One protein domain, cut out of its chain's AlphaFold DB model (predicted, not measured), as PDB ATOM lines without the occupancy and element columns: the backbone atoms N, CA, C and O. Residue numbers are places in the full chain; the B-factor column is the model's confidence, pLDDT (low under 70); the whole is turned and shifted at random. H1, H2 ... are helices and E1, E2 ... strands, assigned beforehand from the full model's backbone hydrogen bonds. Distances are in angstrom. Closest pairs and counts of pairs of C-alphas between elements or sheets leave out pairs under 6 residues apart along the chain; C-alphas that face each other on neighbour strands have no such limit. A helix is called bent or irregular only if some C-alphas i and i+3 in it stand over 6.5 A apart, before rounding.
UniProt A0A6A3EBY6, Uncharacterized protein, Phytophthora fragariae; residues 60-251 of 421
ATOM      1  N   LEU A  60     163.181 200.927 195.726       86.62
ATOM      2  CA  LEU A  60     163.540 201.608 196.972       86.62
ATOM      3  C   LEU A  60     164.915 201.188 197.520       86.62
ATOM      4  O   LEU A  60     165.711 202.087 197.794       86.62
ATOM      5  N   PRO A  61     165.270 199.894 197.647       88.19
ATOM      6  CA  PRO A  61     166.570 199.531 198.208       88.19
ATOM      7  C   PRO A  61     167.743 199.975 197.335       88.19
ATOM      8  O   PRO A  61     168.752 200.428 197.867       88.19
ATOM      9  N   GLY A  62     167.594 199.943 196.007       86.19
ATOM     10  CA  GLY A  62     168.589 200.487 195.082       86.19
ATOM     11  C   GLY A  62     168.783 201.998 195.254       86.19
ATOM     12  O   GLY A  62     169.917 202.470 195.334       86.19
ATOM     13  N   ILE A  63     167.688 202.752 195.403       85.56
ATOM     14  CA  ILE A  63     167.730 204.204 195.656       85.56
ATOM     15  C   ILE A  63     168.414 204.503 196.993       85.56
ATOM     16  O   ILE A  63     169.248 205.404 197.064       85.56
ATOM     17  N   VAL A  64     168.109 203.738 198.045       86.31
ATOM     18  CA  VAL A  64     168.736 203.921 199.362       86.31
ATOM     19  C   VAL A  64     170.243 203.667 199.291       86.31
ATOM     20  O   VAL A  64     171.015 204.472 199.813       86.31
ATOM     21  N   VAL A  65     170.685 202.608 198.603       87.00
ATOM     22  CA  VAL A  65     172.118 202.343 198.388       87.00
ATOM     23  C   VAL A  65     172.773 203.483 197.616       87.00
ATOM     24  O   VAL A  65     173.806 203.999 198.044       87.00
ATOM     25  N   MET A  66     172.155 203.934 196.521       81.44
ATOM     26  CA  MET A  66     172.656 205.067 195.746       81.44
ATOM     27  C   MET A  66     172.782 206.320 196.618       81.44
ATOM     28  O   MET A  66     173.812 206.987 196.581       81.44
ATOM     29  N   GLN A  67     171.783 206.616 197.450       79.12
ATOM     30  CA  GLN A  67     171.802 207.757 198.361       79.12
ATOM     31  C   GLN A  67     172.910 207.627 199.415       79.12
ATOM     32  O   GLN A  67     173.611 208.602 199.689       79.12
ATOM     33  N   MET A  68     173.110 206.435 199.986       78.12
ATOM     34  CA  MET A  68     174.198 206.168 200.932       78.12
ATOM     35  C   MET A  68     175.576 206.384 200.299       78.12
ATOM     36  O   MET A  68     176.436 207.017 200.919       78.12
ATOM     37  N   LEU A  69     175.780 205.893 199.073       77.06
ATOM     38  CA  LEU A  69     177.034 206.038 198.333       77.06
ATOM     39  C   LEU A  69     177.268 207.483 197.889       77.06
ATOM     40  O   LEU A  69     178.366 208.003 198.065       77.06
ATOM     41  N   LEU A  70     176.240 208.156 197.370       67.19
ATOM     42  CA  LEU A  70     176.306 209.544 196.919       67.19
ATOM     43  C   LEU A  70     176.607 210.485 198.089       67.19
ATOM     44  O   LEU A  70     177.471 211.350 197.963       67.19
ATOM     45  N   MET A  71     175.993 210.264 199.255       64.31
ATOM     46  CA  MET A  71     176.372 210.969 200.484       64.31
ATOM     47  C   MET A  71     177.835 210.713 200.866       64.31
ATOM     48  O   MET A  71     178.540 211.649 201.247       64.31
ATOM     49  N   GLY A  72     178.320 209.477 200.710       63.62
ATOM     50  CA  GLY A  72     179.731 209.137 200.892       63.62
ATOM     51  C   GLY A  72     180.656 209.880 199.920       63.62
ATOM     52  O   GLY A  72     181.646 210.469 200.343       63.62
ATOM     53  N   MET A  73     180.311 209.924 198.630       62.00
ATOM     54  CA  MET A  73     181.086 210.618 197.596       62.00
ATOM     55  C   MET A  73     181.099 212.134 197.788       62.00
ATOM     56  O   MET A  73     182.165 212.739 197.719       62.00
ATOM     57  N   ILE A  74     179.953 212.758 198.082       59.28
ATOM     58  CA  ILE A  74     179.886 214.191 198.410       59.28
ATOM     59  C   ILE A  74     180.757 214.481 199.633       59.28
ATOM     60  O   ILE A  74     181.531 215.441 199.626       59.28
ATOM     61  N   SER A  75     180.693 213.616 200.647       53.69
ATOM     62  CA  SER A  75     181.552 213.724 201.821       53.69
ATOM     63  C   SER A  75     183.034 213.498 201.518       53.69
ATOM     64  O   SER A  75     183.857 213.972 202.285       53.69
ATOM     65  N   LEU A  76     183.418 212.789 200.456       55.31
ATOM     66  CA  LEU A  76     184.816 212.686 200.015       55.31
ATOM     67  C   LEU A  76     185.235 213.905 199.173       55.31
ATOM     68  O   LEU A  76     186.373 214.368 199.254       55.31
ATOM     69  N   TYR A  77     184.313 214.464 198.388       51.72
ATOM     70  CA  TYR A  77     184.583 215.568 197.468       51.72
ATOM     71  C   TYR A  77     184.702 216.929 198.164       51.72
ATOM     72  O   TYR A  77     185.666 217.657 197.926       51.72
ATOM     73  N   GLN A  78     183.798 217.246 199.105       47.56
ATOM     74  CA  GLN A  78     183.841 218.472 199.935       47.56
ATOM     75  C   GLN A  78     185.136 218.608 200.761       47.56
ATOM     76  O   GLN A  78     185.421 219.620 201.391       47.56
ATOM     77  N   VAL A  79     185.931 217.557 200.732       47.81
ATOM     78  CA  VAL A  79     186.959 217.189 201.677       47.81
ATOM     79  C   VAL A  79     188.319 217.223 201.020       47.81
ATOM     80  O   VAL A  79     189.239 217.821 201.566       47.81
ATOM     81  N   MET A  80     188.423 216.701 199.798       41.59
ATOM     82  CA  MET A  80     189.581 216.948 198.944       41.59
ATOM     83  C   MET A  80     189.664 218.417 198.512       41.59
ATOM     84  O   MET A  80     190.760 218.933 198.307       41.59
ATOM     85  N   SER A  81     188.524 219.111 198.434       41.31
ATOM     86  CA  SER A  81     188.473 220.555 198.176       41.31
ATOM     87  C   SER A  81     189.171 221.378 199.272       41.31
ATOM     88  O   SER A  81     189.806 222.393 198.982       41.31
ATOM     89  N   HIS A  82     189.147 220.912 200.527       41.84
ATOM     90  CA  HIS A  82     189.830 221.559 201.642       41.84
ATOM     91  C   HIS A  82     191.206 220.904 201.847       41.84
ATOM     92  O   HIS A  82     191.327 219.907 202.554       41.84
ATOM     93  N   LYS A  83     192.257 221.466 201.230       44.19
ATOM     94  CA  LYS A  83     193.654 220.962 201.151       44.19
ATOM     95  C   LYS A  83     194.379 220.604 202.478       44.19
ATOM     96  O   LYS A  83     195.604 220.519 202.485       44.19
ATOM     97  N   ARG A  84     193.705 220.428 203.622       44.75
ATOM     98  CA  ARG A  84     194.359 220.280 204.935       44.75
ATOM     99  C   ARG A  84     193.860 219.203 205.892       44.75
ATOM    100  O   ARG A  84     194.426 219.125 206.973       44.75
ATOM    101  N   SER A  85     192.909 218.337 205.544       50.34
ATOM    102  CA  SER A  85     192.582 217.236 206.464       50.34
ATOM    103  C   SER A  85     191.808 216.101 205.808       50.34
ATOM    104  O   SER A  85     190.645 216.258 205.469       50.34
ATOM    105  N   VAL A  86     192.437 214.931 205.676       48.66
ATOM    106  CA  VAL A  86     191.794 213.666 205.259       48.66
ATOM    107  C   VAL A  86     190.992 213.036 206.415       48.66
ATOM    108  O   VAL A  86     190.256 212.075 206.213       48.66
ATOM    109  N   LEU A  87     191.105 213.566 207.639       47.25
ATOM    110  CA  LEU A  87     190.435 213.008 208.814       47.25
ATOM    111  C   LEU A  87     189.103 213.704 209.135       47.25
ATOM    112  O   LEU A  87     188.138 213.021 209.470       47.25
ATOM    113  N   LEU A  88     189.010 215.033 208.962       44.22
ATOM    114  CA  LEU A  88     187.788 215.856 209.154       44.22
ATOM    115  C   LEU A  88     186.544 215.311 208.440       44.22
ATOM    116  O   LEU A  88     185.399 215.652 208.716       44.22
ATOM    117  N   THR A  89     186.818 214.480 207.463       46.12
ATOM    118  CA  THR A  89     186.013 214.175 206.308       46.12
ATOM    119  C   THR A  89     185.453 212.784 206.448       46.12
ATOM    120  O   THR A  89     184.257 212.569 206.296       46.12
ATOM    121  N   GLN A  90     186.289 211.899 206.980       47.91
ATOM    122  CA  GLN A  90     185.875 210.715 207.705       47.91
ATOM    123  C   GLN A  90     184.961 211.097 208.883       47.91
ATOM    124  O   GLN A  90     183.980 210.404 209.119       47.91
ATOM    125  N   ILE A  91     185.202 212.203 209.591       49.88
ATOM    126  CA  ILE A  91     184.411 212.618 210.767       49.88
ATOM    127  C   ILE A  91     183.060 213.259 210.399       49.88
ATOM    128  O   ILE A  91     182.043 212.949 211.026       49.88
ATOM    129  N   TRP A  92     183.016 214.127 209.387       47.50
ATOM    130  CA  TRP A  92     181.760 214.701 208.898       47.50
ATOM    131  C   TRP A  92     180.888 213.636 208.217       47.50
ATOM    132  O   TRP A  92     179.705 213.535 208.554       47.50
ATOM    133  N   ALA A  93     181.488 212.745 207.409       47.16
ATOM    134  CA  ALA A  93     180.840 211.511 206.951       47.16
ATOM    135  C   ALA A  93     180.275 210.735 208.143       47.16
ATOM    136  O   ALA A  93     179.095 210.424 208.177       47.16
ATOM    137  N   TYR A  94     181.082 210.495 209.179       48.53
ATOM    138  CA  TYR A  94     180.665 209.723 210.347       48.53
ATOM    139  C   TYR A  94     179.418 210.308 211.026       48.53
ATOM    140  O   TYR A  94     178.509 209.555 211.354       48.53
ATOM    141  N   ARG A  95     179.305 211.631 211.203       49.34
ATOM    142  CA  ARG A  95     178.140 212.236 211.884       49.34
ATOM    143  C   ARG A  95     176.915 212.446 210.987       49.34
ATOM    144  O   ARG A  95     175.797 212.304 211.479       49.34
ATOM    145  N   CYS A  96     177.090 212.746 209.698       45.03
ATOM    146  CA  CYS A  96     175.967 212.858 208.755       45.03
ATOM    147  C   CYS A  96     175.438 211.486 208.302       45.03
ATOM    148  O   CYS A  96     174.236 211.339 208.083       45.03
ATOM    149  N   GLN A  97     176.306 210.475 208.226       46.91
ATOM    150  CA  GLN A  97     175.984 209.121 207.774       46.91
ATOM    151  C   GLN A  97     175.530 208.220 208.940       46.91
ATOM    152  O   GLN A  97     174.589 207.463 208.733       46.91
ATOM    153  N   ASN A  98     176.064 208.367 210.172       53.44
ATOM    154  CA  ASN A  98     175.626 207.604 211.369       53.44
ATOM    155  C   ASN A  98     174.513 208.259 212.207       53.44
ATOM    156  O   ASN A  98     174.213 207.823 213.319       53.44
ATOM    157  N   GLY A  99     173.921 209.347 211.712       60.41
ATOM    158  CA  GLY A  99     172.891 210.096 212.425       60.41
ATOM    159  C   GLY A  99     171.456 209.688 212.071       60.41
ATOM    160  O   GLY A  99     171.141 208.541 211.762       60.41
ATOM    161  N   ARG A 100     170.560 210.682 212.084       59.50
ATOM    162  CA  ARG A 100     169.107 210.526 211.875       59.50
ATOM    163  C   ARG A 100     168.732 209.780 210.591       59.50
ATOM    164  O   ARG A 100     167.782 209.006 210.611       59.50
ATOM    165  N   MET A 101     169.485 209.968 209.506       69.62
ATOM    166  CA  MET A 101     169.207 209.305 208.226       69.62
ATOM    167  C   MET A 101     169.406 207.790 208.292       69.62
ATOM    168  O   MET A 101     168.663 207.054 207.658       69.62
ATOM    169  N   GLN A 102     170.344 207.308 209.108       74.62
ATOM    170  CA  GLN A 102     170.617 205.879 209.238       74.62
ATOM    171  C   GLN A 102     169.445 205.114 209.860       74.62
ATOM    172  O   GLN A 102     169.143 204.000 209.441       74.62
ATOM    173  N   VAL A 103     168.731 205.742 210.801       78.62
ATOM    174  CA  VAL A 103     167.489 205.198 211.372       78.62
ATOM    175  C   VAL A 103     166.396 205.122 210.309       78.62
ATOM    176  O   VAL A 103     165.686 204.124 210.238       78.62
ATOM    177  N   VAL A 104     166.281 206.156 209.469       79.50
ATOM    178  CA  VAL A 104     165.294 206.202 208.381       79.50
ATOM    179  C   VAL A 104     165.577 205.107 207.355       79.50
ATOM    180  O   VAL A 104     164.666 204.359 207.015       79.50
ATOM    181  N   TYR A 105     166.833 204.944 206.928       84.62
ATOM    182  CA  TYR A 105     167.218 203.874 206.006       84.62
ATOM    183  C   TYR A 105     166.963 202.488 206.593       84.62
ATOM    184  O   TYR A 105     166.399 201.629 205.918       84.62
ATOM    185  N   LEU A 106     167.326 202.274 207.862       87.62
ATOM    186  CA  LEU A 106     167.072 201.004 208.534       87.62
ATOM    187  C   LEU A 106     165.569 200.708 208.593       87.62
ATOM    188  O   LEU A 106     165.167 199.590 208.287       87.62
ATOM    189  N   ALA A 107     164.737 201.698 208.928       85.31
ATOM    190  CA  ALA A 107     163.285 201.542 208.970       85.31
ATOM    191  C   ALA A 107     162.691 201.237 207.585       85.31
ATOM    192  O   ALA A 107     161.913 200.295 207.454       85.31
ATOM    193  N   GLN A 108     163.098 201.979 206.549       88.50
ATOM    194  CA  GLN A 108     162.643 201.778 205.167       88.50
ATOM    195  C   GLN A 108     162.970 200.372 204.656       88.50
ATOM    196  O   GLN A 108     162.098 199.683 204.129       88.50
ATOM    197  N   ILE A 109     164.211 199.919 204.850       92.94
ATOM    198  CA  ILE A 109     164.640 198.589 204.409       92.94
ATOM    199  C   ILE A 109     164.004 197.485 205.246       92.94
ATOM    200  O   ILE A 109     163.582 196.476 204.693       92.94
ATOM    201  N   THR A 110     163.875 197.676 206.560       91.06
ATOM    202  CA  THR A 110     163.193 196.706 207.430       91.06
ATOM    203  C   THR A 110     161.743 196.519 206.997       91.06
ATOM    204  O   THR A 110     161.290 195.386 206.867       91.06
ATOM    205  N   TYR A 111     161.033 197.613 206.709       90.19
ATOM    206  CA  TYR A 111     159.672 197.557 206.184       90.19
ATOM    207  C   TYR A 111     159.610 196.801 204.849       90.19
ATOM    208  O   TYR A 111     158.804 195.885 204.702       90.19
ATOM    209  N   HIS A 112     160.503 197.127 203.905       91.00
ATOM    210  CA  HIS A 112     160.571 196.452 202.605       91.00
ATOM    211  C   HIS A 112     160.839 194.946 202.734       91.00
ATOM    212  O   HIS A 112     160.175 194.156 202.064       91.00
ATOM    213  N   ILE A 113     161.769 194.539 203.605       92.12
ATOM    214  CA  ILE A 113     162.081 193.124 203.859       92.12
ATOM    215  C   ILE A 113     160.882 192.415 204.486       92.12
ATOM    216  O   ILE A 113     160.540 191.327 204.042       92.12
ATOM    217  N   ILE A 114     160.242 193.007 205.502       90.88
ATOM    218  CA  ILE A 114     159.106 192.375 206.186       90.88
ATOM    219  C   ILE A 114     157.958 192.149 205.206       90.88
ATOM    220  O   ILE A 114     157.416 191.047 205.169       90.88
ATOM    221  N   TYR A 115     157.631 193.167 204.407       87.69
ATOM    222  CA  TYR A 115     156.528 193.119 203.452       87.69
ATOM    223  C   TYR A 115     156.774 192.110 202.319       87.69
ATOM    224  O   TYR A 115     155.875 191.365 201.955       87.69
ATOM    225  N   ASN A 116     158.002 192.035 201.794       89.25
ATOM    226  CA  ASN A 116     158.351 191.142 200.680       89.25
ATOM    227  C   ASN A 116     159.009 189.822 201.129       89.25
ATOM    228  O   ASN A 116     159.549 189.087 200.304       89.25
ATOM    229  N   SER A 117     158.998 189.513 202.430       89.75
ATOM    230  CA  SER A 117     159.690 188.347 202.995       89.75
ATOM    231  C   SER A 117     159.216 187.042 202.368       89.75
ATOM    232  O   SER A 117     160.043 186.237 201.943       89.75
ATOM    233  N   ASP A 118     157.899 186.835 202.298       87.12
ATOM    234  CA  ASP A 118     157.314 185.597 201.772       87.12
ATOM    235  C   ASP A 118     157.682 185.393 200.300       87.12
ATOM    236  O   ASP A 118     157.996 184.278 199.896       87.12
ATOM    237  N   LEU A 119     157.741 186.479 199.524       87.25
ATOM    238  CA  LEU A 119     158.155 186.459 198.125       87.25
ATOM    239  C   LEU A 119     159.626 186.048 197.965       87.25
ATOM    240  O   LEU A 119     159.936 185.158 197.173       87.25
ATOM    241  N   TYR A 120     160.537 186.658 198.731       89.69
ATOM    242  CA  TYR A 120     161.955 186.295 198.690       89.69
ATOM    243  C   TYR A 120     162.193 184.857 199.163       89.69
ATOM    244  O   TYR A 120     162.962 184.124 198.545       89.69
ATOM    245  N   MET A 121     161.525 184.435 200.237       88.75
ATOM    246  CA  MET A 121     161.640 183.079 200.776       88.75
ATOM    247  C   MET A 121     161.086 182.039 199.807       88.75
ATOM    248  O   MET A 121     161.727 181.007 199.596       88.75
ATOM    249  N   LEU A 122     159.949 182.335 199.169       85.06
ATOM    250  CA  LEU A 122     159.372 181.472 198.152       85.06
ATOM    251  C   LEU A 122     160.329 181.332 196.973       85.06
ATOM    252  O   LEU A 122     160.724 180.211 196.666       85.06
ATOM    253  N   GLY A 123     160.791 182.438 196.391       84.06
ATOM    254  CA  GLY A 123     161.687 182.381 195.242       84.06
ATOM    255  C   GLY A 123     163.051 181.729 195.539       84.06
ATOM    256  O   GLY A 123     163.590 181.047 194.670       84.06
ATOM    257  N   LEU A 124     163.595 181.863 196.760       87.06
ATOM    258  CA  LEU A 124     164.799 181.134 197.195       87.06
ATOM    259  C   LEU A 124     164.525 179.632 197.342       87.06
ATOM    260  O   LEU A 124     165.353 178.796 196.977       87.06
ATOM    261  N   SER A 125     163.356 179.271 197.870       82.31
ATOM    262  CA  SER A 125     162.975 177.869 198.051       82.31
ATOM    263  C   SER A 125     162.760 177.140 196.722       82.31
ATOM    264  O   SER A 125     163.059 175.950 196.611       82.31
ATOM    265  N   THR A 126     162.303 177.858 195.694       76.69
ATOM    266  CA  THR A 126     161.969 177.316 194.371       76.69
ATOM    267  C   THR A 126     163.029 177.555 193.310       76.69
ATOM    268  O   THR A 126     162.959 176.922 192.255       76.69
ATOM    269  N   GLY A 127     164.017 178.412 193.562       78.88
ATOM    270  CA  GLY A 127     164.981 178.823 192.541       78.88
ATOM    271  C   GLY A 127     164.308 179.591 191.399       78.88
ATOM    272  O   GLY A 127     164.592 179.333 190.232       78.88
ATOM    273  N   THR A 128     163.351 180.466 191.728       80.31
ATOM    274  CA  THR A 128     162.631 181.319 190.764       80.31
ATOM    275  C   THR A 128     162.888 182.809 191.003       80.31
ATOM    276  O   THR A 128     162.112 183.649 190.551       80.31
ATOM    277  N   LEU A 129     163.954 183.164 191.734       84.00
ATOM    278  CA  LEU A 129     164.350 184.565 191.899       84.00
ATOM    279  C   LEU A 129     164.773 185.136 190.533       84.00
ATOM    280  O   LEU A 129     165.592 184.553 189.826       84.00
ATOM    281  N   SER A 130     164.262 186.308 190.164       86.19
ATOM    282  CA  SER A 130     164.784 187.083 189.034       86.19
ATOM    283  C   SER A 130     166.115 187.755 189.392       86.19
ATOM    284  O   SER A 130     166.405 187.986 190.568       86.19
ATOM    285  N   THR A 131     166.909 188.145 188.396       87.31
ATOM    286  CA  THR A 131     168.153 188.906 188.623       87.31
ATOM    287  C   THR A 131     167.884 190.208 189.379       87.31
ATOM    288  O   THR A 131     168.596 190.534 190.326       87.31
ATOM    289  N   GLU A 132     166.791 190.895 189.045       87.94
ATOM    290  CA  GLU A 132     166.349 192.108 189.741       87.94
ATOM    291  C   GLU A 132     166.055 191.841 191.218       87.94
ATOM    292  O   GLU A 132     166.467 192.599 192.096       87.94
ATOM    293  N   SER A 133     165.388 190.725 191.522       88.25
ATOM    294  CA  SER A 133     165.098 190.342 192.904       88.25
ATOM    295  C   SER A 133     166.354 189.976 193.696       88.25
ATOM    296  O   SER A 133     166.448 190.343 194.869       88.25
ATOM    297  N   VAL A 134     167.345 189.345 193.051       90.50
ATOM    298  CA  VAL A 134     168.653 189.034 193.648       90.50
ATOM    299  C   VAL A 134     169.392 190.321 193.998       90.50
ATOM    300  O   VAL A 134     169.860 190.480 195.129       90.50
ATOM    301  N   MET A 135     169.456 191.267 193.061       90.38
ATOM    302  CA  MET A 135     170.098 192.562 193.283       90.38
ATOM    303  C   MET A 135     169.387 193.350 194.382       90.38
ATOM    304  O   MET A 135     170.033 193.913 195.265       90.38
ATOM    305  N   ASN A 136     168.056 193.326 194.391       92.12
ATOM    306  CA  ASN A 136     167.269 194.019 195.398       92.12
ATOM    307  C   ASN A 136     167.489 193.442 196.807       92.12
ATOM    308  O   ASN A 136     167.731 194.185 197.762       92.12
ATOM    309  N   LEU A 137     167.492 192.111 196.936       92.12
ATOM    310  CA  LEU A 137     167.782 191.435 198.200       92.12
ATOM    311  C   LEU A 137     169.226 191.688 198.665       92.12
ATOM    312  O   LEU A 137     169.454 191.947 199.845       92.12
ATOM    313  N   THR A 138     170.187 191.699 197.739       93.62
ATOM    314  CA  THR A 138     171.587 192.059 198.019       93.62
ATOM    315  C   THR A 138     171.685 193.480 198.583       93.62
ATOM    316  O   THR A 138     172.291 193.687 199.638       93.62
ATOM    317  N   CYS A 139     171.028 194.453 197.943       93.12
ATOM    318  CA  CYS A 139     170.956 195.837 198.416       93.12
ATOM    319  C   CYS A 139     170.297 195.940 199.798       93.12
ATOM    320  O   CYS A 139     170.770 196.697 200.648       93.12
ATOM    321  N   CYS A 140     169.243 195.161 200.057       93.56
ATOM    322  CA  CYS A 140     168.594 195.095 201.366       93.56
ATOM    323  C   CYS A 140     169.550 194.585 202.450       93.56
ATOM    324  O   CYS A 140     169.683 195.232 203.488       93.56
ATOM    325  N   ILE A 141     170.247 193.470 202.204       93.62
ATOM    326  CA  ILE A 141     171.206 192.886 203.155       93.62
ATOM    327  C   ILE A 141     172.344 193.868 203.433       93.62
ATOM    328  O   ILE A 141     172.672 194.101 204.599       93.62
ATOM    329  N   PHE A 142     172.912 194.484 202.391       92.62
ATOM    330  CA  PHE A 142     173.949 195.505 202.539       92.62
ATOM    331  C   PHE A 142     173.460 196.668 203.405       92.62
ATOM    332  O   PHE A 142     174.097 197.007 204.403       92.62
ATOM    333  N   THR A 143     172.320 197.255 203.045       91.00
ATOM    334  CA  THR A 143     171.812 198.470 203.685       91.00
ATOM    335  C   THR A 143     171.416 198.208 205.131       91.00
ATOM    336  O   THR A 143     171.765 198.990 206.017       91.00
ATOM    337  N   PHE A 144     170.729 197.090 205.383       92.94
ATOM    338  CA  PHE A 144     170.345 196.677 206.724       92.94
ATOM    339  C   PHE A 144     171.582 196.435 207.590       92.94
ATOM    340  O   PHE A 144     171.698 197.048 208.648       92.94
ATOM    341  N   SER A 145     172.530 195.610 207.128       91.94
ATOM    342  CA  SER A 145     173.739 195.276 207.894       91.94
ATOM    343  C   SER A 145     174.555 196.529 208.205       91.94
ATOM    344  O   SER A 145     174.931 196.763 209.354       91.94
ATOM    345  N   TYR A 146     174.779 197.370 207.191       87.88
ATOM    346  CA  TYR A 146     175.542 198.604 207.327       87.88
ATOM    347  C   TYR A 146     174.883 199.561 208.326       87.88
ATOM    348  O   TYR A 146     175.535 200.003 209.272       87.88
ATOM    349  N   ALA A 147     173.591 199.857 208.155       86.88
ATOM    350  CA  ALA A 147     172.878 200.775 209.037       86.88
ATOM    351  C   ALA A 147     172.764 200.220 210.462       86.88
ATOM    352  O   ALA A 147     173.052 200.939 211.414       86.88
ATOM    353  N   PHE A 148     172.396 198.946 210.621       87.94
ATOM    354  CA  PHE A 148     172.212 198.310 211.923       87.94
ATOM    355  C   PHE A 148     173.500 198.295 212.748       87.94
ATOM    356  O   PHE A 148     173.494 198.752 213.891       87.94
ATOM    357  N   VAL A 149     174.614 197.817 212.180       85.88
ATOM    358  CA  VAL A 149     175.889 197.714 212.908       85.88
ATOM    359  C   VAL A 149     176.436 199.098 213.250       85.88
ATOM    360  O   VAL A 149     176.895 199.309 214.374       85.88
ATOM    361  N   ASN A 150     176.322 200.069 212.338       79.19
ATOM    362  CA  ASN A 150     176.726 201.447 212.615       79.19
ATOM    363  C   ASN A 150     175.889 202.079 213.737       79.19
ATOM    364  O   ASN A 150     176.450 202.715 214.631       79.19
ATOM    365  N   LEU A 151     174.572 201.848 213.759       78.69
ATOM    366  CA  LEU A 151     173.690 202.288 214.843       78.69
ATOM    367  C   LEU A 151     173.997 201.601 216.174       78.69
ATOM    368  O   LEU A 151     174.039 202.266 217.211       78.69
ATOM    369  N   ALA A 152     174.216 200.287 216.155       79.12
ATOM    370  CA  ALA A 152     174.564 199.513 217.341       79.12
ATOM    371  C   ALA A 152     175.881 200.016 217.947       79.12
ATOM    372  O   ALA A 152     175.953 200.269 219.151       79.12
ATOM    373  N   LYS A 153     176.891 200.268 217.105       73.94
ATOM    374  CA  LYS A 153     178.169 200.850 217.524       73.94
ATOM    375  C   LYS A 153     178.017 202.289 218.021       73.94
ATOM    376  O   LYS A 153     178.630 202.647 219.019       73.94
ATOM    377  N   ALA A 154     177.178 203.109 217.384       69.19
ATOM    378  CA  ALA A 154     176.922 204.481 217.829       69.19
ATOM    379  C   ALA A 154     176.211 204.541 219.194       69.19
ATOM    380  O   ALA A 154     176.445 205.465 219.974       69.19
ATOM    381  N   ARG A 155     175.347 203.562 219.500       69.81
ATOM    382  CA  ARG A 155     174.617 203.469 220.775       69.81
ATOM    383  C   ARG A 155     175.387 202.774 221.892       69.81
ATOM    384  O   ARG A 155     175.010 202.948 223.045       69.81
ATOM    385  N   SER A 156     176.466 202.047 221.601       65.81
ATOM    386  CA  SER A 156     177.247 201.334 222.621       65.81
ATOM    387  C   SER A 156     178.056 202.255 223.553       65.81
ATOM    388  O   SER A 156     178.979 201.790 224.214       65.81
ATOM    389  N   GLY A 157     177.767 203.562 223.596       47.03
ATOM    390  CA  GLY A 157     178.408 204.541 224.485       47.03
ATOM    391  C   GLY A 157     179.841 204.920 224.097       47.03
ATOM    392  O   GLY A 157     180.327 205.975 224.498       47.03
ATOM    393  N   ASP A 158     180.487 204.125 223.247       47.06
ATOM    394  CA  ASP A 158     181.720 204.482 222.560       47.06
ATOM    395  C   ASP A 158     181.398 205.420 221.387       47.06
ATOM    396  O   ASP A 158     181.516 205.058 220.220       47.06
ATOM    397  N   GLN A 159     181.120 206.695 221.679       46.78
ATOM    398  CA  GLN A 159     181.380 207.787 220.723       46.78
ATOM    399  C   GLN A 159     182.894 207.977 220.466       46.78
ATOM    400  O   GLN A 159     183.349 209.051 220.082       46.78
ATOM    401  N   GLN A 160     183.694 206.931 220.673       51.03
ATOM    402  CA  GLN A 160     185.078 206.873 220.261       51.03
ATOM    403  C   GLN A 160     185.085 206.663 218.751       51.03
ATOM    404  O   GLN A 160     184.464 205.734 218.230       51.03
ATOM    405  N   LEU A 161     185.798 207.531 218.038       51.47
ATOM    406  CA  LEU A 161     186.064 207.370 216.617       51.47
ATOM    407  C   LEU A 161     186.997 206.156 216.442       51.47
ATOM    408  O   LEU A 161     188.209 206.299 216.309       51.47
ATOM    409  N   ASP A 162     186.451 204.938 216.515       59.25
ATOM    410  CA  ASP A 162     187.212 203.698 216.368       59.25
ATOM    411  C   ASP A 162     187.566 203.489 214.895       59.25
ATOM    412  O   ASP A 162     186.960 202.694 214.174       59.25
ATOM    413  N   ARG A 163     188.549 204.268 214.436       62.09
ATOM    414  CA  ARG A 163     189.027 204.281 213.053       62.09
ATOM    415  C   ARG A 163     189.396 202.882 212.567       62.09
ATOM    416  O   ARG A 163     189.185 202.585 211.399       62.09
ATOM    417  N   HIS A 164     189.938 202.043 213.452       66.75
ATOM    418  CA  HIS A 164     190.346 200.685 213.099       66.75
ATOM    419  C   HIS A 164     189.115 199.826 212.824       66.75
ATOM    420  O   HIS A 164     189.019 199.255 211.747       66.75
ATOM    421  N   PHE A 165     188.131 199.822 213.731       74.44
ATOM    422  CA  PHE A 165     186.866 199.124 213.492       74.44
ATOM    423  C   PHE A 165     186.169 199.621 212.229       74.44
ATOM    424  O   PHE A 165     185.738 198.812 211.421       74.44
ATOM    425  N   ARG A 166     186.077 200.938 212.031       71.94
ATOM    426  CA  ARG A 166     185.355 201.500 210.890       71.94
ATOM    427  C   ARG A 166     185.995 201.144 209.554       71.94
ATOM    428  O   ARG A 166     185.285 200.711 208.658       71.94
ATOM    429  N   LEU A 167     187.310 201.328 209.420       70.94
ATOM    430  CA  LEU A 167     188.008 201.013 208.174       70.94
ATOM    431  C   LEU A 167     187.863 199.522 207.847       70.94
ATOM    432  O   LEU A 167     187.554 199.158 206.713       70.94
ATOM    433  N   THR A 168     188.018 198.674 208.868       78.19
ATOM    434  CA  THR A 168     187.795 197.235 208.750       78.19
ATOM    435  C   THR A 168     186.347 196.919 208.377       78.19
ATOM    436  O   THR A 168     186.138 196.142 207.455       78.19
ATOM    437  N   TRP A 169     185.356 197.552 209.006       84.81
ATOM    438  CA  TRP A 169     183.934 197.345 208.727       84.81
ATOM    439  C   TRP A 169     183.546 197.772 207.310       84.81
ATOM    440  O   TRP A 169     182.942 196.989 206.588       84.81
ATOM    441  N   GLU A 170     183.939 198.970 206.870       81.50
ATOM    442  CA  GLU A 170     183.642 199.468 205.522       81.50
ATOM    443  C   GLU A 170     184.303 198.601 204.440       81.50
ATOM    444  O   GLU A 170     183.675 198.296 203.428       81.50
ATOM    445  N   THR A 171     185.533 198.129 204.674       81.19
ATOM    446  CA  THR A 171     186.218 197.214 203.743       81.19
ATOM    447  C   THR A 171     185.574 195.829 203.742       81.19
ATOM    448  O   THR A 171     185.324 195.265 202.677       81.19
ATOM    449  N   MET A 172     185.248 195.288 204.921       84.56
ATOM    450  CA  MET A 172     184.523 194.023 205.036       84.56
ATOM    451  C   MET A 172     183.169 194.105 204.337       84.56
ATOM    452  O   MET A 172     182.787 193.144 203.685       84.56
ATOM    453  N   GLN A 173     182.474 195.240 204.403       86.75
ATOM    454  CA  GLN A 173     181.159 195.401 203.794       86.75
ATOM    455  C   GLN A 173     181.193 195.238 202.266       86.75
ATOM    456  O   GLN A 173     180.272 194.647 201.705       86.75
ATOM    457  N   ILE A 174     182.256 195.693 201.592       85.31
ATOM    458  CA  ILE A 174     182.446 195.464 200.148       85.31
ATOM    459  C   ILE A 174     182.575 193.964 199.870       85.31
ATOM    460  O   ILE A 174     181.869 193.430 199.018       85.31
ATOM    461  N   VAL A 175     183.433 193.275 200.629       88.81
ATOM    462  CA  VAL A 175     183.652 191.828 200.482       88.81
ATOM    463  C   VAL A 175     182.360 191.058 200.755       88.81
ATOM    464  O   VAL A 175     181.946 190.254 199.928       88.81
ATOM    465  N   ILE A 176     181.683 191.358 201.865       90.19
ATOM    466  CA  ILE A 176     180.416 190.740 202.273       90.19
ATOM    467  C   ILE A 176     179.364 190.915 201.182       90.19
ATOM    468  O   ILE A 176     178.707 189.946 200.820       90.19
ATOM    469  N   THR A 177     179.209 192.123 200.637       91.44
ATOM    470  CA  THR A 177     178.189 192.398 199.615       91.44
ATOM    471  C   THR A 177     178.461 191.611 198.340       91.44
ATOM    472  O   THR A 177     177.547 190.984 197.811       91.44
ATOM    473  N   SER A 178     179.717 191.568 197.887       91.00
ATOM    474  CA  SER A 178     180.120 190.764 196.729       91.00
ATOM    475  C   SER A 178     179.900 189.267 196.962       91.00
ATOM    476  O   SER A 178     179.389 188.578 196.084       91.00
ATOM    477  N   THR A 179     180.231 188.756 198.152       92.31
ATOM    478  CA  THR A 179     179.994 187.352 198.513       92.31
ATOM    479  C   THR A 179     178.503 187.028 198.578       92.31
ATOM    480  O   THR A 179     178.085 186.007 198.041       92.31
ATOM    481  N   VAL A 180     177.685 187.891 199.186       93.56
ATOM    482  CA  VAL A 180     176.225 187.725 199.246       93.56
ATOM    483  C   VAL A 180     175.628 187.727 197.841       93.56
ATOM    484  O   VAL A 180     174.829 186.846 197.536       93.56
ATOM    485  N   ALA A 181     176.049 188.647 196.970       93.31
ATOM    486  CA  ALA A 181     175.605 188.686 195.579       93.31
ATOM    487  C   ALA A 181     175.961 187.387 194.839       93.31
ATOM    488  O   ALA A 181     175.097 186.777 194.217       93.31
ATOM    489  N   ALA A 182     177.211 186.927 194.953       92.44
ATOM    490  CA  ALA A 182     177.667 185.694 194.318       92.44
ATOM    491  C   ALA A 182     176.905 184.460 194.824       92.44
ATOM    492  O   ALA A 182     176.501 183.617 194.025       92.44
ATOM    493  N   LEU A 183     176.662 184.367 196.136       90.81
ATOM    494  CA  LEU A 183     175.874 183.284 196.727       90.81
ATOM    495  C   LEU A 183     174.427 183.316 196.236       90.81
ATOM    496  O   LEU A 183     173.925 182.285 195.804       90.81
ATOM    497  N   LEU A 184     173.776 184.484 196.261       91.38
ATOM    498  CA  LEU A 184     172.393 184.634 195.805       91.38
ATOM    499  C   LEU A 184     172.239 184.327 194.311       91.38
ATOM    500  O   LEU A 184     171.275 183.670 193.937       91.38
ATOM    501  N   LEU A 185     173.199 184.736 193.477       90.69
ATOM    502  CA  LEU A 185     173.242 184.371 192.057       90.69
ATOM    503  C   LEU A 185     173.456 182.866 191.867       90.69
ATOM    504  O   LEU A 185     172.785 182.250 191.044       90.69
ATOM    505  N   SER A 186     174.342 182.249 192.656       87.31
ATOM    506  CA  SER A 186     174.584 180.805 192.590       87.31
ATOM    507  C   SER A 186     173.351 179.992 192.971       87.31
ATOM    508  O   SER A 186     173.159 178.911 192.420       87.31
ATOM    509  N   VAL A 187     172.543 180.481 193.917       84.69
ATOM    510  CA  VAL A 187     171.321 179.789 194.346       84.69
ATOM    511  C   VAL A 187     170.071 180.244 193.601       84.69
ATOM    512  O   VAL A 187     168.996 179.701 193.831       84.69
ATOM    513  N   GLN A 188     170.194 181.205 192.683       82.38
ATOM    514  CA  GLN A 188     169.063 181.806 191.983       82.38
ATOM    515  C   GLN A 188     168.231 180.763 191.226       82.38
ATOM    516  O   GLN A 188     167.007 180.836 191.247       82.38
ATOM    517  N   SER A 189     168.892 179.797 190.584       74.94
ATOM    518  CA  SER A 189     168.270 178.723 189.800       74.94
ATOM    519  C   SER A 189     168.237 177.373 190.527       74.94
ATOM    520  O   SER A 189     167.706 176.392 189.998       74.94
ATOM    521  N   THR A 190     168.771 177.293 191.754       78.81
ATOM    522  CA  THR A 190     168.777 176.061 192.552       78.81
ATOM    523  C   THR A 190     167.774 176.166 193.700       78.81
ATOM    524  O   THR A 190     167.903 177.058 194.535       78.81
ATOM    525  N   PRO A 191     166.795 175.256 193.821       74.25
ATOM    526  CA  PRO A 191     165.849 175.320 194.928       74.25
ATOM    527  C   PRO A 191     166.511 175.005 196.262       74.25
ATOM    528  O   PRO A 191     167.031 173.906 196.472       74.25
ATOM    529  N   LEU A 192     166.360 175.914 197.212       81.38
ATOM    530  CA  LEU A 192     166.669 175.658 198.608       81.38
ATOM    531  C   LEU A 192     165.449 175.038 199.301       81.38
ATOM    532  O   LEU A 192     164.799 175.658 200.140       81.38
ATOM    533  N   GLY A 193     165.132 173.788 198.951       73.88
ATOM    534  CA  GLY A 193     163.917 173.102 199.418       73.88
ATOM    535  C   GLY A 193     163.789 172.989 200.947       73.88
ATOM    536  O   GLY A 193     162.676 172.890 201.466       73.88
ATOM    537  N   PHE A 194     164.906 173.078 201.681       80.50
ATOM    538  CA  PHE A 194     164.904 173.101 203.147       80.50
ATOM    539  C   PHE A 194     164.142 174.306 203.720       80.50
ATOM    540  O   PHE A 194     163.552 174.187 204.792       80.50
ATOM    541  N   ILE A 195     164.110 175.439 203.001       82.62
ATOM    542  CA  ILE A 195     163.412 176.659 203.424       82.62
ATOM    543  C   ILE A 195     161.925 176.359 203.596       82.62
ATOM    544  O   ILE A 195     161.360 176.603 204.660       82.62
ATOM    545  N   THR A 196     161.292 175.764 202.587       78.00
ATOM    546  CA  THR A 196     159.875 175.401 202.678       78.00
ATOM    547  C   THR A 196     159.660 174.202 203.593       78.00
ATOM    548  O   THR A 196     158.706 174.204 204.359       78.00
ATOM    549  N   ALA A 197     160.554 173.208 203.589       78.62
ATOM    550  CA  ALA A 197     160.384 172.013 204.416       78.62
ATOM    551  C   ALA A 197     160.431 172.295 205.931       78.62
ATOM    552  O   ALA A 197     159.710 171.655 206.691       78.62
ATOM    553  N   GLN A 198     161.280 173.229 206.377       84.94
ATOM    554  CA  GLN A 198     161.458 173.534 207.803       84.94
ATOM    555  C   GLN A 198     160.698 174.785 208.251       84.94
ATOM    556  O   GLN A 198     160.220 174.840 209.385       84.94
ATOM    557  N   ASN A 199     160.587 175.792 207.381       86.88
ATOM    558  CA  ASN A 199     160.021 177.093 207.732       86.88
ATOM    559  C   ASN A 199     158.672 177.377 207.052       86.88
ATOM    560  O   ASN A 199     157.970 178.282 207.498       86.88
ATOM    561  N   GLY A 200     158.301 176.637 206.002       83.25
ATOM    562  CA  GLY A 200     157.050 176.820 205.265       83.25
ATOM    563  C   GLY A 200     155.895 175.979 205.815       83.25
ATOM    564  O   GLY A 200     156.063 174.828 206.213       83.25
ATOM    565  N   GLU A 201     154.700 176.557 205.819       82.56
ATOM    566  CA  GLU A 201     153.435 175.893 206.123       82.56
ATOM    567  C   GLU A 201     152.451 176.191 204.986       82.56
ATOM    568  O   GLU A 201     152.216 177.354 204.655       82.56
ATOM    569  N   ILE A 202     151.891 175.148 204.366       78.31
ATOM    570  CA  ILE A 202     150.868 175.302 203.325       78.31
ATOM    571  C   ILE A 202     149.506 175.343 204.007       78.31
ATOM    572  O   ILE A 202     149.082 174.370 204.633       78.31
ATOM    573  N   LEU A 203     148.812 176.464 203.862       80.44
ATOM    574  CA  LEU A 203     147.459 176.657 204.349       80.44
ATOM    575  C   LEU A 203     146.469 176.478 203.202       80.44
ATOM    576  O   LEU A 203     146.675 176.963 202.093       80.44
ATOM    577  N   ARG A 204     145.358 175.797 203.487       76.81
ATOM    578  CA  ARG A 204     144.203 175.715 202.582       76.81
ATOM    579  C   ARG A 204     143.149 176.718 203.020       76.81
ATOM    580  O   ARG A 204     142.905 176.840 204.224       76.81
ATOM    581  N   LYS A 205     142.479 177.370 202.071       78.38
ATOM    582  CA  LYS A 205     141.395 178.335 202.328       78.38
ATOM    583  C   LYS A 205     140.264 177.756 203.184       78.38
ATOM    584  O   LYS A 205     139.665 178.470 203.975       78.38
ATOM    585  N   THR A 206     140.035 176.445 203.094       76.44
ATOM    586  CA  THR A 206     139.054 175.701 203.905       76.44
ATOM    587  C   THR A 206     139.404 175.603 205.395       76.44
ATOM    588  O   THR A 206     138.560 175.217 206.197       76.44
ATOM    589  N   SER A 207     140.631 175.948 205.796       80.19
ATOM    590  CA  SER A 207     141.038 176.005 207.203       80.19
ATOM    591  C   SER A 207     140.789 177.394 207.803       80.19
ATOM    592  O   SER A 207     140.958 178.403 207.122       80.19
ATOM    593  N   ALA A 208     140.481 177.472 209.104       84.12
ATOM    594  CA  ALA A 208     140.251 178.749 209.798       84.12
ATOM    595  C   ALA A 208     141.433 179.731 209.664       84.12
ATOM    596  O   ALA A 208     141.249 180.943 209.576       84.12
ATOM    597  N   ARG A 209     142.660 179.200 209.623       82.25
ATOM    598  CA  ARG A 209     143.882 179.989 209.446       82.25
ATOM    599  C   ARG A 209     144.071 180.398 207.983       82.25
ATOM    600  O   ARG A 209     144.349 181.561 207.718       82.25
ATOM    601  N   GLY A 210     143.866 179.486 207.034       81.56
ATOM    602  CA  GLY A 210     143.972 179.787 205.603       81.56
ATOM    603  C   GLY A 210     142.936 180.798 205.117       81.56
ATOM    604  O   GLY A 210     143.290 181.679 204.343       81.56
ATOM    605  N   ALA A 211     141.709 180.778 205.647       81.06
ATOM    606  CA  ALA A 211     140.687 181.786 205.350       81.06
ATOM    607  C   ALA A 211     141.123 183.222 205.709       81.06
ATOM    608  O   ALA A 211     140.668 184.180 205.091       81.06
ATOM    609  N   LYS A 212     142.023 183.378 206.692       85.56
ATOM    610  CA  LYS A 212     142.563 184.679 207.108       85.56
ATOM    611  C   LYS A 212     143.739 185.148 206.246       85.56
ATOM    612  O   LYS A 212     143.881 186.348 206.041       85.56
ATOM    613  N   TYR A 213     144.603 184.229 205.811       82.69
ATOM    614  CA  TYR A 213     145.898 184.568 205.202       82.69
ATOM    615  C   TYR A 213     145.968 184.349 203.689       82.69
ATOM    616  O   TYR A 213     146.739 185.035 203.031       82.69
ATOM    617  N   CYS A 214     145.187 183.420 203.131       77.81
ATOM    618  CA  CYS A 214     145.269 183.065 201.711       77.81
ATOM    619  C   CYS A 214     144.431 183.964 200.796       77.81
ATOM    620  O   CYS A 214     144.492 183.809 199.579       77.81
ATOM    621  N   GLY A 215     143.661 184.901 201.365       80.56
ATOM    622  CA  GLY A 215     142.880 185.870 200.602       80.56
ATOM    623  C   GLY A 215     141.936 185.198 199.602       80.56
ATOM    624  O   GLY A 215     141.054 184.419 199.978       80.56
ATOM    625  N   LEU A 216     142.119 185.515 198.320       78.69
ATOM    626  CA  LEU A 216     141.307 184.979 197.229       78.69
ATOM    627  C   LEU A 216     141.731 183.563 196.803       78.69
ATOM    628  O   LEU A 216     140.878 182.830 196.304       78.69
ATOM    629  N   ASN A 217     142.966 183.143 197.087       76.62
ATOM    630  CA  ASN A 217     143.545 181.886 196.604       76.62
ATOM    631  C   ASN A 217     143.088 180.663 197.414       76.62
ATOM    632  O   ASN A 217     142.903 180.730 198.632       76.62
ATOM    633  N   ASP A 218     142.956 179.513 196.745       73.56
ATOM    634  CA  ASP A 218     142.527 178.248 197.367       73.56
ATOM    635  C   ASP A 218     143.562 177.668 198.337       73.56
ATOM    636  O   ASP A 218     143.224 176.980 199.311       73.56
ATOM    637  N   SER A 219     144.837 177.979 198.109       75.69
ATOM    638  CA  SER A 219     145.924 177.658 199.022       75.69
ATOM    639  C   SER A 219     146.996 178.739 199.007       75.69
ATOM    640  O   SER A 219     147.166 179.449 198.017       75.69
ATOM    641  N   CYS A 220     147.712 178.871 200.119       77.38
ATOM    642  CA  CYS A 220     148.836 179.783 200.232       77.38
ATOM    643  C   CYS A 220     149.930 179.219 201.135       77.38
ATOM    644  O   CYS A 220     149.692 178.361 201.986       77.38
ATOM    645  N   VAL A 221     151.141 179.729 200.959       81.81
ATOM    646  CA  VAL A 221     152.307 179.392 201.771       81.81
ATOM    647  C   VAL A 221     152.553 180.508 202.752       81.81
ATOM    648  O   VAL A 221     152.670 181.670 202.365       81.81
ATOM    649  N   VAL A 222     152.683 180.141 204.019       84.25
ATOM    650  CA  VAL A 222     153.082 181.060 205.077       84.25
ATOM    651  C   VAL A 222     154.390 180.568 205.671       84.25
ATOM    652  O   VAL A 222     154.524 179.395 206.021       84.25
ATOM    653  N   TYR A 223     155.361 181.465 205.800       87.69
ATOM    654  CA  TYR A 223     156.611 181.164 206.482       87.69
ATOM    655  C   TYR A 223     156.500 181.507 207.967       87.69
ATOM    656  O   TYR A 223     156.068 182.596 208.341       87.69
ATOM    657  N   LYS A 224     156.906 180.577 208.838       88.38
ATOM    658  CA  LYS A 224     156.855 180.766 210.299       88.38
ATOM    659  C   LYS A 224     157.799 181.877 210.757       88.38
ATOM    660  O   LYS A 224     157.453 182.662 211.637       88.38
ATOM    661  N   THR A 225     158.981 181.939 210.150       90.19
ATOM    662  CA  THR A 225     160.026 182.921 210.447       90.19
ATOM    663  C   THR A 225     160.222 183.850 209.257       90.19
ATOM    664  O   THR A 225     160.508 183.383 208.153       90.19
ATOM    665  N   ASN A 226     160.112 185.157 209.496       91.12
ATOM    666  CA  ASN A 226     160.322 186.191 208.485       91.12
ATOM    667  C   ASN A 226     161.816 186.324 208.131       91.12
ATOM    668  O   ASN A 226     162.688 186.187 208.996       91.12
ATOM    669  N   LEU A 227     162.110 186.645 206.870       91.06
ATOM    670  CA  LEU A 227     163.460 186.820 206.337       91.06
ATOM    671  C   LEU A 227     164.300 187.820 207.149       91.06
ATOM    672  O   LEU A 227     165.509 187.634 207.304       91.06
ATOM    673  N   ILE A 228     163.665 188.842 207.733       92.69
ATOM    674  CA  ILE A 228     164.346 189.848 208.558       92.69
ATOM    675  C   ILE A 228     165.100 189.238 209.745       92.69
ATOM    676  O   ILE A 228     166.158 189.741 210.116       92.69
ATOM    677  N   VAL A 229     164.602 188.140 210.322       92.69
ATOM    678  CA  VAL A 229     165.240 187.471 211.466       92.69
ATOM    679  C   VAL A 229     166.574 186.860 211.041       92.69
ATOM    680  O   VAL A 229     167.578 187.030 211.730       92.69
ATOM    681  N   PHE A 230     166.612 186.217 209.871       91.56
ATOM    682  CA  PHE A 230     167.842 185.660 209.308       91.56
ATOM    683  C   PHE A 230     168.855 186.763 208.984       91.56
ATOM    684  O   PHE A 230     170.022 186.655 209.362       91.56
ATOM    685  N   ILE A 231     168.403 187.857 208.358       93.44
ATOM    686  CA  ILE A 231     169.256 189.013 208.036       93.44
ATOM    687  C   ILE A 231     169.797 189.666 209.314       93.44
ATOM    688  O   ILE A 231     170.967 190.050 209.365       93.44
ATOM    689  N   PHE A 232     168.986 189.758 210.367       93.44
ATOM    690  CA  PHE A 232     169.403 190.289 211.660       93.44
ATOM    691  C   PHE A 232     170.490 189.429 212.315       93.44
ATOM    692  O   PHE A 232     171.537 189.961 212.680       93.44
ATOM    693  N   ILE A 233     170.286 188.110 212.412       94.06
ATOM    694  CA  ILE A 233     171.280 187.179 212.975       94.06
ATOM    695  C   ILE A 233     172.589 187.256 212.185       94.06
ATOM    696  O   ILE A 233     173.665 187.374 212.776       94.06
ATOM    697  N   PHE A 234     172.496 187.261 210.855       92.44
ATOM    698  CA  PHE A 234     173.643 187.423 209.969       92.44
ATOM    699  C   PHE A 234     174.383 188.746 210.230       92.44
ATOM    700  O   PHE A 234     175.596 188.745 210.432       92.44
ATOM    701  N   SER A 235     173.657 189.864 210.327       92.31
ATOM    702  CA  SER A 235     174.227 191.197 210.585       92.31
ATOM    703  C   SER A 235     174.924 191.290 211.944       92.31
ATOM    704  O   SER A 235     176.004 191.871 212.050       92.31
ATOM    705  N   VAL A 236     174.329 190.704 212.987       91.56
ATOM    706  CA  VAL A 236     174.938 190.625 214.322       91.56
ATOM    707  C   VAL A 236     176.230 189.814 214.264       91.56
ATOM    708  O   VAL A 236     177.257 190.279 214.759       91.56
ATOM    709  N   GLY A 237     176.208 188.645 213.615       91.38
ATOM    710  CA  GLY A 237     177.393 187.805 213.432       91.38
ATOM    711  C   GLY A 237     178.533 188.554 212.740       91.38
ATOM    712  O   GLY A 237     179.655 188.581 213.246       91.38
ATOM    713  N   LEU A 238     178.236 189.247 211.638       88.75
ATOM    714  CA  LEU A 238     179.210 190.072 210.921       88.75
ATOM    715  C   LEU A 238     179.771 191.211 211.784       88.75
ATOM    716  O   LEU A 238     180.980 191.446 211.780       88.75
ATOM    717  N   GLY A 239     178.916 191.889 212.555       85.62
ATOM    718  CA  GLY A 239     179.338 192.949 213.474       85.62
ATOM    719  C   GLY A 239     180.299 192.448 214.558       85.62
ATOM    720  O   GLY A 239     181.281 193.122 214.874       85.62
ATOM    721  N   VAL A 240     180.071 191.239 215.084       87.50
ATOM    722  CA  VAL A 240     180.976 190.588 216.046       87.50
ATOM    723  C   VAL A 240     182.317 190.246 215.396       87.50
ATOM    724  O   VAL A 240     183.360 190.569 215.966       87.50
ATOM    725  N   VAL A 241     182.317 189.658 214.194       87.75
ATOM    726  CA  VAL A 241     183.559 189.345 213.461       87.75
ATOM    727  C   VAL A 241     184.378 190.614 213.213       87.75
ATOM    728  O   VAL A 241     185.586 190.614 213.443       87.75
ATOM    729  N   ALA A 242     183.729 191.711 212.820       84.69
ATOM    730  CA  ALA A 242     184.386 193.000 212.618       84.69
ATOM    731  C   ALA A 242     184.959 193.593 213.917       84.69
ATOM    732  O   ALA A 242     186.041 194.185 213.929       84.69
ATOM    733  N   ALA A 243     184.264 193.414 215.043       82.62
ATOM    734  CA  ALA A 243     184.769 193.839 216.342       82.62
ATOM    735  C   ALA A 243     186.026 193.046 216.727       82.62
ATOM    736  O   ALA A 243     187.044 193.643 217.084       82.62
ATOM    737  N   VAL A 244     185.996 191.719 216.586       85.19
ATOM    738  CA  VAL A 244     187.137 190.842 216.883       85.19
ATOM    739  C   VAL A 244     188.327 191.146 215.970       85.19
ATOM    740  O   VAL A 244     189.440 191.327 216.467       85.19
ATOM    741  N   SER A 245     188.112 191.282 214.660       83.12
ATOM    742  CA  SER A 245     189.184 191.608 213.712       83.12
ATOM    743  C   SER A 245     189.828 192.959 214.030       83.12
ATOM    744  O   SER A 245     191.054 193.069 214.050       83.12
ATOM    745  N   SER A 246     189.036 193.967 214.406       77.75
ATOM    746  CA  SER A 246     189.564 195.270 214.822       77.75
ATOM    747  C   SER A 246     190.411 195.199 216.100       77.75
ATOM    748  O   SER A 246     191.426 195.890 216.210       77.75
ATOM    749  N   LEU A 247     190.044 194.339 217.059       80.25
ATOM    750  CA  LEU A 247     190.818 194.113 218.281       80.25
ATOM    751  C   LEU A 247     192.155 193.435 217.975       80.25
ATOM    752  O   LEU A 247     193.177 193.817 218.548       80.25
ATOM    753  N   ILE A 248     192.158 192.472 217.052       81.62
ATOM    754  CA  ILE A 248     193.370 191.789 216.592       81.62
ATOM    755  C   ILE A 248     194.309 192.784 215.901       81.62
ATOM    756  O   ILE A 248     195.480 192.869 216.267       81.62
ATOM    757  N   VAL A 249     193.795 193.612 214.983       76.12
ATOM    758  CA  VAL A 249     194.586 194.652 214.300       76.12
ATOM    759  C   VAL A 249     195.181 195.643 215.304       76.12
ATOM    760  O   VAL A 249     196.361 195.975 215.216       76.12
ATOM    761  N   LYS A 250     194.409 196.071 216.311       71.44
ATOM    762  CA  LYS A 250     194.914 196.943 217.386       71.44
ATOM    763  C   LYS A 250     196.022 196.294 218.217       71.44
ATOM    764  O   LYS A 250     196.924 196.994 218.664       71.44
ATOM    765  N   ARG A 251     195.947 194.982 218.455       75.00
ATOM    766  CA  ARG A 251     196.949 194.220 219.223       75.00
ATOM    767  C   ARG A 251     198.228 193.968 218.423       75.00
ATOM    768  O   ARG A 251     199.301 193.962 219.016       75.00
TER     769      ARG A 251
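AT A GLANCE: This is residues 60 to 251 of the 421 residues of an uncharacterized protein of Phytophthora fragariae (UniProt A0A6A3EBY6). The model is a long rod: a bundle of four helical parts, H3a, H4, H5 and H8, running up and down with H4 in the middle, and a small head at one end, where the two short strands E1 and E2 pair beside the very short helix H7. Before the bundle in the chain, the helical hairpin of H1 and H2 packs on it by only part of its length, residues 61 to 65 of H1 touching H4. The printed part has 192 residues with eight named helices and two named strands, in the order H1 H2 H3 H4 H5 H6 E1 H7 E2 H8; the sheet E1 - E2 is antiparallel and the class is mostly helix. It is only just loose, close to compact, with a radius of gyration of the C-alphas of 19.7 A, and spans 70 by 33 by 32 A.

HOW THE PARTS SIT: H1, residues 60 to 80, and H2, residues 87 to 97, form a helical hairpin: they touch, closest at the C-alphas of Val 79 and Thr 89, 5.6 A apart, and run opposite ways at a shallow tilt of 26 degrees. H3, residues 100 to 126, was assigned as one helix by its hydrogen bonds but is bent, with C-alphas 115 and 118 7.7 A apart; its arms H3a, residues 100 to 115, and H3b, residues 118 to 126, stand at a steep tilt of 58 degrees. H2 and H3a meet only through their link. H4, residues 131 to 155, is the hub and touches four helices. It touches H1 closest at the C-alphas of Pro 61 and Cys 139, 5.7 A, and H3a at those of Gln 102 and Ala 147, 5.6 A, running opposite ways to H3a at a steep tilt of 43 degrees. With H5, residues 163 to 187, H4 forms a second helical hairpin, at a shallow tilt of 24 degrees; their closest C-alphas, of Thr 138 and Ala 181, are 5.8 A apart. H6, residues 193 to 199, touches H3b, closest at the C-alphas of Ser 125 and Gly 193, 5.0 A. E1, residues 200 to 204, and E2, residues 219 to 223, are antiparallel neighbours at 153 degrees; N 203 and O 220 are 2.8 A apart and N 222 and O 201 2.9 A, both within hydrogen-bond range. H7, residues 210 to 213, touches no helix; its closest C-alphas with E1, of Leu 203 and Gly 210, are 4.9 A apart. H8, residues 227 to 251, touches H4 at the C-alphas of Ser 145 and Ser 235, 4.9 A, at a steep tilt of 54 degrees, and H5 at those of Phe 165 and Ser 246, also 4.9 A. H3a, H4, H5 and H8 are an up-and-down bundle, each running against the one before it. Every O i to N i+4 pair is within hydrogen-bond range in H2, H3a, H3b, H4, H5, H6 and H8; in H1 16 of 17 are, and H7 is too short for such a pair.

IN THESE COORDINATES: H1 begins with C-alpha 60 at (163.540, 201.608, 196.972) and is 30.3 A long from first to last C-alpha. H3a measures 23.1 A, H4 35.9 A and H5 35.5 A. E1 begins with C-alpha 200 at (157.050, 176.820, 205.265). H8, 36.6 A long, ends with C-alpha 251 at (196.949, 194.220, 219.223).

THE WHOLE: The two C-alphas farthest apart, of Arg 84 and Thr 206, are 71.0 A apart. The printed part has no cut and no long link. Residues 155 to 160 stand free. The mean pLDDT of the printed part is 77.8; residues 70 to 101 and 154 to 164 are under 70.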